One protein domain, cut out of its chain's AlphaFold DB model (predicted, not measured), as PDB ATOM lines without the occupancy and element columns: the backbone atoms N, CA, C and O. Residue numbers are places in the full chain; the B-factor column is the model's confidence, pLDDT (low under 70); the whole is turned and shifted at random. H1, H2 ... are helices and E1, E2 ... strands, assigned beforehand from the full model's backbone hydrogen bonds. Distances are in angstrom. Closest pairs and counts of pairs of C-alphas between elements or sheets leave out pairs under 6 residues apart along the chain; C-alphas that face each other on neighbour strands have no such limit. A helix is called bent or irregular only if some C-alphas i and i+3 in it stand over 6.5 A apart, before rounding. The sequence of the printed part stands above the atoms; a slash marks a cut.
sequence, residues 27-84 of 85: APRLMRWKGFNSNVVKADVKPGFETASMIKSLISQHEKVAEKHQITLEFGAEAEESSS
ATOM      1  N   ALA A  27     -20.202 -41.831  20.670       73.69
ATOM      2  CA  ALA A  27     -20.110 -40.693  19.772       73.69
ATOM      3  C   ALA A  27     -20.496 -39.421  20.555       73.69
ATOM      4  O   ALA A  27     -21.564 -39.397  21.169       73.69
ATOM      5  N   PRO A  28     -19.667 -38.361  20.543       67.94
ATOM      6  CA  PRO A  28     -19.884 -37.170  21.369       67.94
ATOM      7  C   PRO A  28     -21.138 -36.381  20.967       67.94
ATOM      8  O   PRO A  28     -21.637 -35.565  21.737       67.94
ATOM      9  N   ARG A  29     -21.655 -36.616  19.756       76.06
ATOM     10  CA  ARG A  29     -22.894 -36.027  19.263       76.06
ATOM     11  C   ARG A  29     -23.624 -37.028  18.384       76.06
ATOM     12  O   ARG A  29     -23.045 -37.576  17.452       76.06
ATOM     13  N   LEU A  30     -24.911 -37.210  18.655       71.81
ATOM     14  CA  LEU A  30     -25.807 -37.948  17.779       71.81
ATOM     15  C   LEU A  30     -26.375 -36.955  16.760       71.81
ATOM     16  O   LEU A  30     -27.123 -36.048  17.123       71.81
ATOM     17  N   MET A  31     -25.958 -37.070  15.500       80.50
ATOM     18  CA  MET A  31     -26.522 -36.276  14.409       80.50
ATOM     19  C   MET A  31     -27.548 -37.113  13.661       80.50
ATOM     20  O   MET A  31     -27.347 -38.308  13.437       80.50
ATOM     21  N   ARG A  32     -28.674 -36.485  13.314       83.88
ATOM     22  CA  ARG A  32     -29.722 -37.130  12.529       83.88
ATOM     23  C   ARG A  32     -29.961 -36.360  11.249       83.88
ATOM     24  O   ARG A  32     -30.228 -35.162  11.303       83.88
ATOM     25  N   TRP A  33     -29.900 -37.058  10.126       82.69
ATOM     26  CA  TRP A  33     -30.263 -36.526   8.819       82.69
ATOM     27  C   TRP A  33     -31.475 -37.292   8.302       82.69
ATOM     28  O   TRP A  33     -31.492 -38.520   8.334       82.69
ATOM     29  N   LYS A  34     -32.533 -36.570   7.913       85.00
ATOM     30  CA  LYS A  34     -33.814 -37.154   7.460       85.00
ATOM     31  C   LYS A  34     -34.369 -38.248   8.401       85.00
ATOM     32  O   LYS A  34     -34.990 -39.207   7.963       85.00
ATOM     33  N   GLY A  35     -34.130 -38.120   9.711       84.94
ATOM     34  CA  GLY A  35     -34.580 -39.079  10.733       84.94
ATOM     35  C   GLY A  35     -33.639 -40.267  10.999       84.94
ATOM     36  O   GLY A  35     -33.811 -40.950  12.015       84.94
ATOM     37  N   PHE A  36     -32.605 -40.468  10.181       85.00
ATOM     38  CA  PHE A  36     -31.597 -41.521  10.343       85.00
ATOM     39  C   PHE A  36     -30.406 -41.033  11.161       85.00
ATOM     40  O   PHE A  36     -30.089 -39.849  11.133       85.00
ATOM     41  N   ASN A  37     -29.740 -41.929  11.895       87.50
ATOM     42  CA  ASN A  37     -28.471 -41.603  12.549       87.50
ATOM     43  C   ASN A  37     -27.391 -41.453  11.478       87.50
ATOM     44  O   ASN A  37     -27.175 -42.370  10.687       87.50
ATOM     45  N   SER A  38     -26.719 -40.310  11.458       87.06
ATOM     46  CA  SER A  38     -25.823 -39.941  10.365       87.06
ATOM     47  C   SER A  38     -24.565 -39.281  10.898       87.06
ATOM     48  O   SER A  38     -24.588 -38.591  11.915       87.06
ATOM     49  N   ASN A  39     -23.466 -39.468  10.178       86.50
ATOM     50  CA  ASN A  39     -22.204 -38.792  10.436       86.50
ATOM     51  C   ASN A  39     -21.805 -38.012   9.190       86.50
ATOM     52  O   ASN A  39     -21.936 -38.513   8.077       86.50
ATOM     53  N   VAL A  40     -21.309 -36.793   9.390       85.19
ATOM     54  CA  VAL A  40     -20.806 -35.953   8.303       85.19
ATOM     55  C   VAL A  40     -19.290 -36.046   8.306       85.19
ATOM     56  O   VAL A  40     -18.648 -35.667   9.287       85.19
ATOM     57  N   VAL A  41     -18.727 -36.538   7.208       84.50
ATOM     58  CA  VAL A  41     -17.285 -36.537   6.964       84.50
ATOM     59  C   VAL A  41     -16.991 -35.413   5.984       84.50
ATOM     60  O   VAL A  41     -17.621 -35.325   4.935       84.50
ATOM     61  N   LYS A  42     -16.059 -34.530   6.344       86.25
ATOM     62  CA  LYS A  42     -15.616 -33.426   5.489       86.25
ATOM     63  C   LYS A  42     -14.248 -33.761   4.913       86.25
ATOM     64  O   LYS A  42     -13.390 -34.254   5.644       86.25
ATOM     65  N   ALA A  43     -14.064 -33.493   3.629       84.69
ATOM     66  CA  ALA A  43     -12.806 -33.684   2.929       84.69
ATOM     67  C   ALA A  43     -12.640 -32.586   1.878       84.69
ATOM     68  O   ALA A  43     -13.610 -32.221   1.217       84.69
ATOM     69  N   ASP A  44     -11.409 -32.104   1.724       84.81
ATOM     70  CA  ASP A  44     -11.060 -31.091   0.734       84.81
ATOM     71  C   ASP A  44     -10.452 -31.745  -0.509       84.81
ATOM     72  O   ASP A  44      -9.713 -32.733  -0.426       84.81
ATOM     73  N   VAL A  45     -10.735 -31.168  -1.676       84.62
ATOM     74  CA  VAL A  45     -10.094 -31.550  -2.936       84.62
ATOM     75  C   VAL A  45      -8.823 -30.725  -3.117       84.62
ATOM     76  O   VAL A  45      -8.782 -29.528  -2.831       84.62
ATOM     77  N   LYS A  46      -7.753 -31.369  -3.588       88.00
ATOM     78  CA  LYS A  46      -6.481 -30.690  -3.847       88.00
ATOM     79  C   LYS A  46      -6.680 -29.556  -4.874       88.00
ATOM     80  O   LYS A  46      -7.312 -29.797  -5.904       88.00
ATOM     81  N   PRO A  47      -6.077 -28.368  -4.671       85.50
ATOM     82  CA  PRO A  47      -6.152 -27.279  -5.641       85.50
ATOM     83  C   PRO A  47      -5.708 -27.712  -7.046       85.50
ATOM     84  O   PRO A  47      -4.711 -28.422  -7.194       85.50
ATOM     85  N   GLY A  48      -6.446 -27.268  -8.067       85.50
ATOM     86  CA  GLY A  48      -6.221 -27.635  -9.471       85.50
ATOM     87  C   GLY A  48      -6.974 -28.886  -9.937       85.50
ATOM     88  O   GLY A  48      -6.901 -29.218 -11.116       85.50
ATOM     89  N   PHE A  49      -7.711 -29.556  -9.047       82.69
ATOM     90  CA  PHE A  49      -8.628 -30.636  -9.401       82.69
ATOM     91  C   PHE A  49     -10.071 -30.165  -9.266       82.69
ATOM     92  O   PHE A  49     -10.437 -29.518  -8.287       82.69
ATOM     93  N   GLU A  50     -10.891 -30.507 -10.253       84.19
ATOM     94  CA  GLU A  50     -12.315 -30.198 -10.235       84.19
ATOM     95  C   GLU A  50     -13.064 -31.190  -9.339       84.19
ATOM     96  O   GLU A  50     -12.995 -32.410  -9.532       84.19
ATOM     97  N   THR A  51     -13.815 -30.657  -8.375       81.94
ATOM     98  CA  THR A  51     -14.598 -31.431  -7.406       81.94
ATOM     99  C   THR A  51     -15.562 -32.404  -8.092       81.94
ATOM    100  O   THR A  51     -15.605 -33.579  -7.724       81.94
ATOM    101  N   ALA A  52     -16.263 -31.969  -9.146       82.06
ATOM    102  CA  ALA A  52     -17.205 -32.799  -9.902       82.06
ATOM    103  C   ALA A  52     -16.547 -34.051 -10.512       82.06
ATOM    104  O   ALA A  52     -17.070 -35.162 -10.405       82.06
ATOM    105  N   SER A  53     -15.370 -33.878 -11.119       83.50
ATOM    106  CA  SER A  53     -14.606 -34.964 -11.743       83.50
ATOM    107  C   SER A  53     -14.115 -35.973 -10.702       83.50
ATOM    108  O   SER A  53     -14.254 -37.188 -10.878       83.50
ATOM    109  N   MET A  54     -13.632 -35.474  -9.560       84.19
ATOM    110  CA  MET A  54     -13.229 -36.323  -8.439       84.19
ATOM    111  C   MET A  54     -14.407 -37.139  -7.903       84.19
ATOM    112  O   MET A  54     -14.267 -38.351  -7.732       84.19
ATOM    113  N   ILE A  55     -15.576 -36.521  -7.712       83.44
ATOM    114  CA  ILE A  55     -16.790 -37.223  -7.271       83.44
ATOM    115  C   ILE A  55     -17.157 -38.318  -8.267       83.44
ATOM    116  O   ILE A  55     -17.269 -39.474  -7.859       83.44
ATOM    117  N   LYS A  56     -17.248 -38.001  -9.568       84.06
ATOM    118  CA  LYS A  56     -17.566 -38.985 -10.621       84.06
ATOM    119  C   LYS A  56     -16.621 -40.191 -10.586       84.06
ATOM    120  O   LYS A  56     -17.079 -41.325 -10.701       84.06
ATOM    121  N   SER A  57     -15.327 -39.972 -10.344       87.25
ATOM    122  CA  SER A  57     -14.342 -41.061 -10.232       87.25
ATOM    123  C   SER A  57     -14.536 -41.955  -8.995       87.25
ATOM    124  O   SER A  57     -14.165 -43.130  -9.007       87.25
ATOM    125  N   LEU A  58     -15.138 -41.417  -7.931       85.75
ATOM    126  CA  LEU A  58     -15.288 -42.079  -6.638       85.75
ATOM    127  C   LEU A  58     -16.650 -42.755  -6.436       85.75
ATOM    128  O   LEU A  58     -16.746 -43.598  -5.540       85.75
ATOM    129  N   ILE A  59     -17.671 -42.449  -7.250       85.44
ATOM    130  CA  ILE A  59     -19.037 -43.003  -7.127       85.44
ATOM    131  C   ILE A  59     -19.017 -44.534  -7.038       85.44
ATOM    132  O   ILE A  59     -19.530 -45.100  -6.078       85.44
ATOM    133  N   SER A  60     -18.332 -45.211  -7.965       87.19
ATOM    134  CA  SER A  60     -18.307 -46.682  -7.993       87.19
ATOM    135  C   SER A  60     -17.683 -47.302  -6.733       87.19
ATOM    136  O   SER A  60     -18.075 -48.385  -6.301       87.19
ATOM    137  N   GLN A  61     -16.705 -46.632  -6.115       88.00
ATOM    138  CA  GLN A  61     -16.120 -47.106  -4.856       88.00
ATOM    139  C   GLN A  61     -17.043 -46.815  -3.668       88.00
ATOM    140  O   GLN A  61     -17.139 -47.640  -2.761       88.00
ATOM    141  N   HIS A  62     -17.753 -45.683  -3.691       86.00
ATOM    142  CA  HIS A  62     -18.745 -45.345  -2.671       86.00
ATOM    143  C   HIS A  62     -19.879 -46.369  -2.642       86.00
ATOM    144  O   HIS A  62     -20.217 -46.849  -1.565       86.00
ATOM    145  N   GLU A  63     -20.401 -46.775  -3.799       88.81
ATOM    146  CA  GLU A  63     -21.455 -47.795  -3.897       88.81
ATOM    147  C   GLU A  63     -21.016 -49.133  -3.289       88.81
ATOM    148  O   GLU A  63     -21.740 -49.715  -2.485       88.81
ATOM    149  N   LYS A  64     -19.783 -49.579  -3.570       92.38
ATOM    150  CA  LYS A  64     -19.230 -50.816  -2.987       92.38
ATOM    151  C   LYS A  64     -19.109 -50.749  -1.467       92.38
ATOM    152  O   LYS A  64     -19.356 -51.738  -0.781       92.38
ATOM    153  N   VAL A  65     -18.693 -49.603  -0.930       90.69
ATOM    154  CA  VAL A  65     -18.589 -49.398   0.523       90.69
ATOM    155  C   VAL A  65     -19.980 -49.346   1.154       90.69
ATOM    156  O   VAL A  65     -20.195 -49.986   2.186       90.69
ATOM    157  N   ALA A  66     -20.916 -48.634   0.526       91.19
ATOM    158  CA  ALA A  66     -22.305 -48.533   0.959       91.19
ATOM    159  C   ALA A  66     -22.970 -49.915   1.031       91.19
ATOM    160  O   ALA A  66     -23.520 -50.278   2.071       91.19
ATOM    161  N   GLU A  67     -22.826 -50.723  -0.021       92.88
ATOM    162  CA  GLU A  67     -23.355 -52.088  -0.084       92.88
ATOM    163  C   GLU A  67     -22.707 -52.996   0.967       92.88
ATOM    164  O   GLU A  67     -23.402 -53.636   1.759       92.88
ATOM    165  N   LYS A  68     -21.369 -53.001   1.047       95.81
ATOM    166  CA  LYS A  68     -20.617 -53.843   1.990       95.81
ATOM    167  C   LYS A  68     -21.009 -53.595   3.445       95.81
ATOM    168  O   LYS A  68     -21.050 -54.536   4.237       95.81
ATOM    169  N   HIS A  69     -21.227 -52.335   3.809       92.12
ATOM    170  CA  HIS A  69     -21.515 -51.938   5.186       92.12
ATOM    171  C   HIS A  69     -23.006 -51.722   5.461       92.12
ATOM    172  O   HIS A  69     -23.354 -51.414   6.598       92.12
ATOM    173  N   GLN A  70     -23.871 -51.913   4.458       90.31
ATOM    174  CA  GLN A  70     -25.313 -51.667   4.540       90.31
ATOM    175  C   GLN A  70     -25.631 -50.259   5.070       90.31
ATOM    176  O   GLN A  70     -26.484 -50.071   5.937       90.31
ATOM    177  N   ILE A  71     -24.908 -49.264   4.557       89.31
ATOM    178  CA  ILE A  71     -25.084 -47.850   4.899       89.31
ATOM    179  C   ILE A  71     -25.486 -47.051   3.664       89.31
ATOM    180  O   ILE A  71     -25.174 -47.424   2.538       89.31
ATOM    181  N   THR A  72     -26.134 -45.911   3.880       87.69
ATOM    182  CA  THR A  72     -26.396 -44.930   2.823       87.69
ATOM    183  C   THR A  72     -25.329 -43.845   2.871       87.69
ATOM    184  O   THR A  72     -25.061 -43.281   3.933       87.69
ATOM    185  N   LEU A  73     -24.718 -43.558   1.722       87.06
ATOM    186  CA  LEU A  73     -23.787 -42.447   1.549       87.06
ATOM    187  C   LEU A  73     -24.476 -41.385   0.693       87.06
ATOM    188  O   LEU A  73     -24.903 -41.677  -0.420       87.06
ATOM    189  N   GLU A  74     -24.589 -40.169   1.221       82.94
ATOM    190  CA  GLU A  74     -25.095 -39.005   0.491       82.94
ATOM    191  C   GLU A  74     -23.948 -38.000   0.329       82.94
ATOM    192  O   GLU A  74     -23.223 -37.714   1.288       82.94
ATOM    193  N   PHE A  75     -23.775 -37.471  -0.883       81.94
ATOM    194  CA  PHE A  75     -22.933 -36.300  -1.110       81.94
ATOM    195  C   PHE A  75     -23.734 -35.051  -0.735       81.94
ATOM    196  O   PHE A  75     -24.906 -34.962  -1.077       81.94
ATOM    197  N   GLY A  76     -23.113 -34.103  -0.035       76.25
ATOM    198  CA  GLY A  76     -23.752 -32.839   0.335       76.25
ATOM    199  C   GLY A  76     -22.952 -31.622  -0.126       76.25
ATOM    200  O   GLY A  76     -21.777 -31.743  -0.480       76.25
ATOM    201  N   ALA A  77     -23.577 -30.445  -0.049       71.75
ATOM    202  CA  ALA A  77     -22.994 -29.142  -0.397       71.75
ATOM    203  C   ALA A  77     -22.554 -29.059  -1.873       71.75
ATOM    204  O   ALA A  77     -23.290 -29.499  -2.753       71.75
ATOM    205  N   GLU A  78     -21.367 -28.516  -2.159       62.28
ATOM    206  CA  GLU A  78     -20.864 -28.301  -3.526       62.28
ATOM    207  C   GLU A  78     -20.867 -29.583  -4.372       62.28
ATOM    208  O   GLU A  78     -21.030 -29.526  -5.586       62.28
ATOM    209  N   ALA A  79     -20.736 -30.754  -3.744       60.59
ATOM    210  CA  ALA A  79     -20.809 -32.045  -4.419       60.59
ATOM    211  C   ALA A  79     -22.211 -32.361  -4.981       60.59
ATOM    212  O   ALA A  79     -22.340 -32.970  -6.045       60.59
ATOM    213  N   GLU A  80     -23.257 -31.936  -4.278       59.91
ATOM    214  CA  GLU A  80     -24.661 -32.095  -4.669       59.91
ATOM    215  C   GLU A  80     -25.014 -31.104  -5.795       59.91
ATOM    216  O   GLU A  80     -25.652 -31.465  -6.783       59.91
ATOM    217  N   GLU A  81     -24.477 -29.883  -5.720       59.31
ATOM    218  CA  GLU A  81     -24.627 -28.861  -6.766       59.31
ATOM    219  C   GLU A  81     -23.862 -29.228  -8.050       59.31
ATOM    220  O   GLU A  81     -24.358 -29.036  -9.158       59.31
ATOM    221  N   SER A  82     -22.677 -29.828  -7.910       57.94
ATOM    222  CA  SER A  82     -21.794 -30.188  -9.030       57.94
ATOM    223  C   SER A  82     -22.182 -31.486  -9.747       57.94
ATOM    224  O   SER A  82     -21.728 -31.730 -10.865       57.94
ATOM    225  N   SER A  83     -22.966 -32.358  -9.107       48.78
ATOM    226  CA  SER A  83     -23.374 -33.655  -9.675       48.78
ATOM    227  C   SER A  83     -24.618 -33.572 -10.564       48.78
ATOM    228  O   SER A  83     -24.937 -34.540 -11.253       48.78
ATOM    229  N   SER A  84     -25.274 -32.408 -10.614       45.09
ATOM    230  CA  SER A  84     -26.457 -32.140 -11.447       45.09
ATOM    231  C   SER A  84     -26.126 -31.795 -12.917       45.09
ATOM    232  O   SER A  84     -26.977 -31.242 -13.616       45.09
TER     233      SER A  84
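AT A GLANCE: This is residues 27 to 84 of the 85 residues of an uncharacterized protein of Paraglaciecola psychrophila 170 (UniProt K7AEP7). A long kinked helix, H1, makes one side of a loose, open loop of chain, with a tiny two-strand hairpin, E1 and E2, at one end of the model. From the hairpin, residues 39 to 50 run to the first end of H1, and after H1 the chain folds back to the short helix H2, which packs on H1's first residues. The 58 printed residues hold two named strands and then two named helices, E1, E2, H1, H2; the sheet's order is E1 - E2, antiparallel, and the class is mostly helix. The whole is loose, with a radius of gyration of the C-alphas of 13.0 A and spans of 35 by 23 by 21 A.

IN THESE COORDINATES: Find C-alpha 31 at (-26.522, -36.276, 14.409), where E1 begins; it runs over residues 31 to 33, 6.7 A. E2 follows at residues 36 to 38, 6.0 A. H1 takes residues 51 to 69, 25.0 A, from C-alpha 51 at (-14.598, -31.431, -7.406). Near residue 58 it has a kink of 49 degrees, and it is irregular: C-alphas 57 and 60 are 7.2 A apart. H2, residues 78 to 82, 5.9 A, ends at C-alpha 82 at (-21.794, -30.188, -9.030).

HOW THE PARTS SIT: Look first at the hairpin of E1 and E2, antiparallel at 123 degrees, where N 33 and O 36 are 3.0 A apart, within hydrogen-bond range. E1 is apart from H1, and both strands are apart from H2. H1 touches H2 with residues 51 to 55 alone; the closest C-alphas, of Ala 52 and Ser 82, are 5.4 A apart. Every O i to N i+4 pair is within hydrogen-bond range in H2, and 13 of 15 are in H1.

THE WHOLE: The C-alphas farthest apart, of Gly 35 and Gly 48, are 36.7 A apart. The printed part has no cut; the link from E2 to H1 is long, with 12 residues. Mean pLDDT of the printed part is 81.2; it is under 70 at residue 28 and residues 78 to 84.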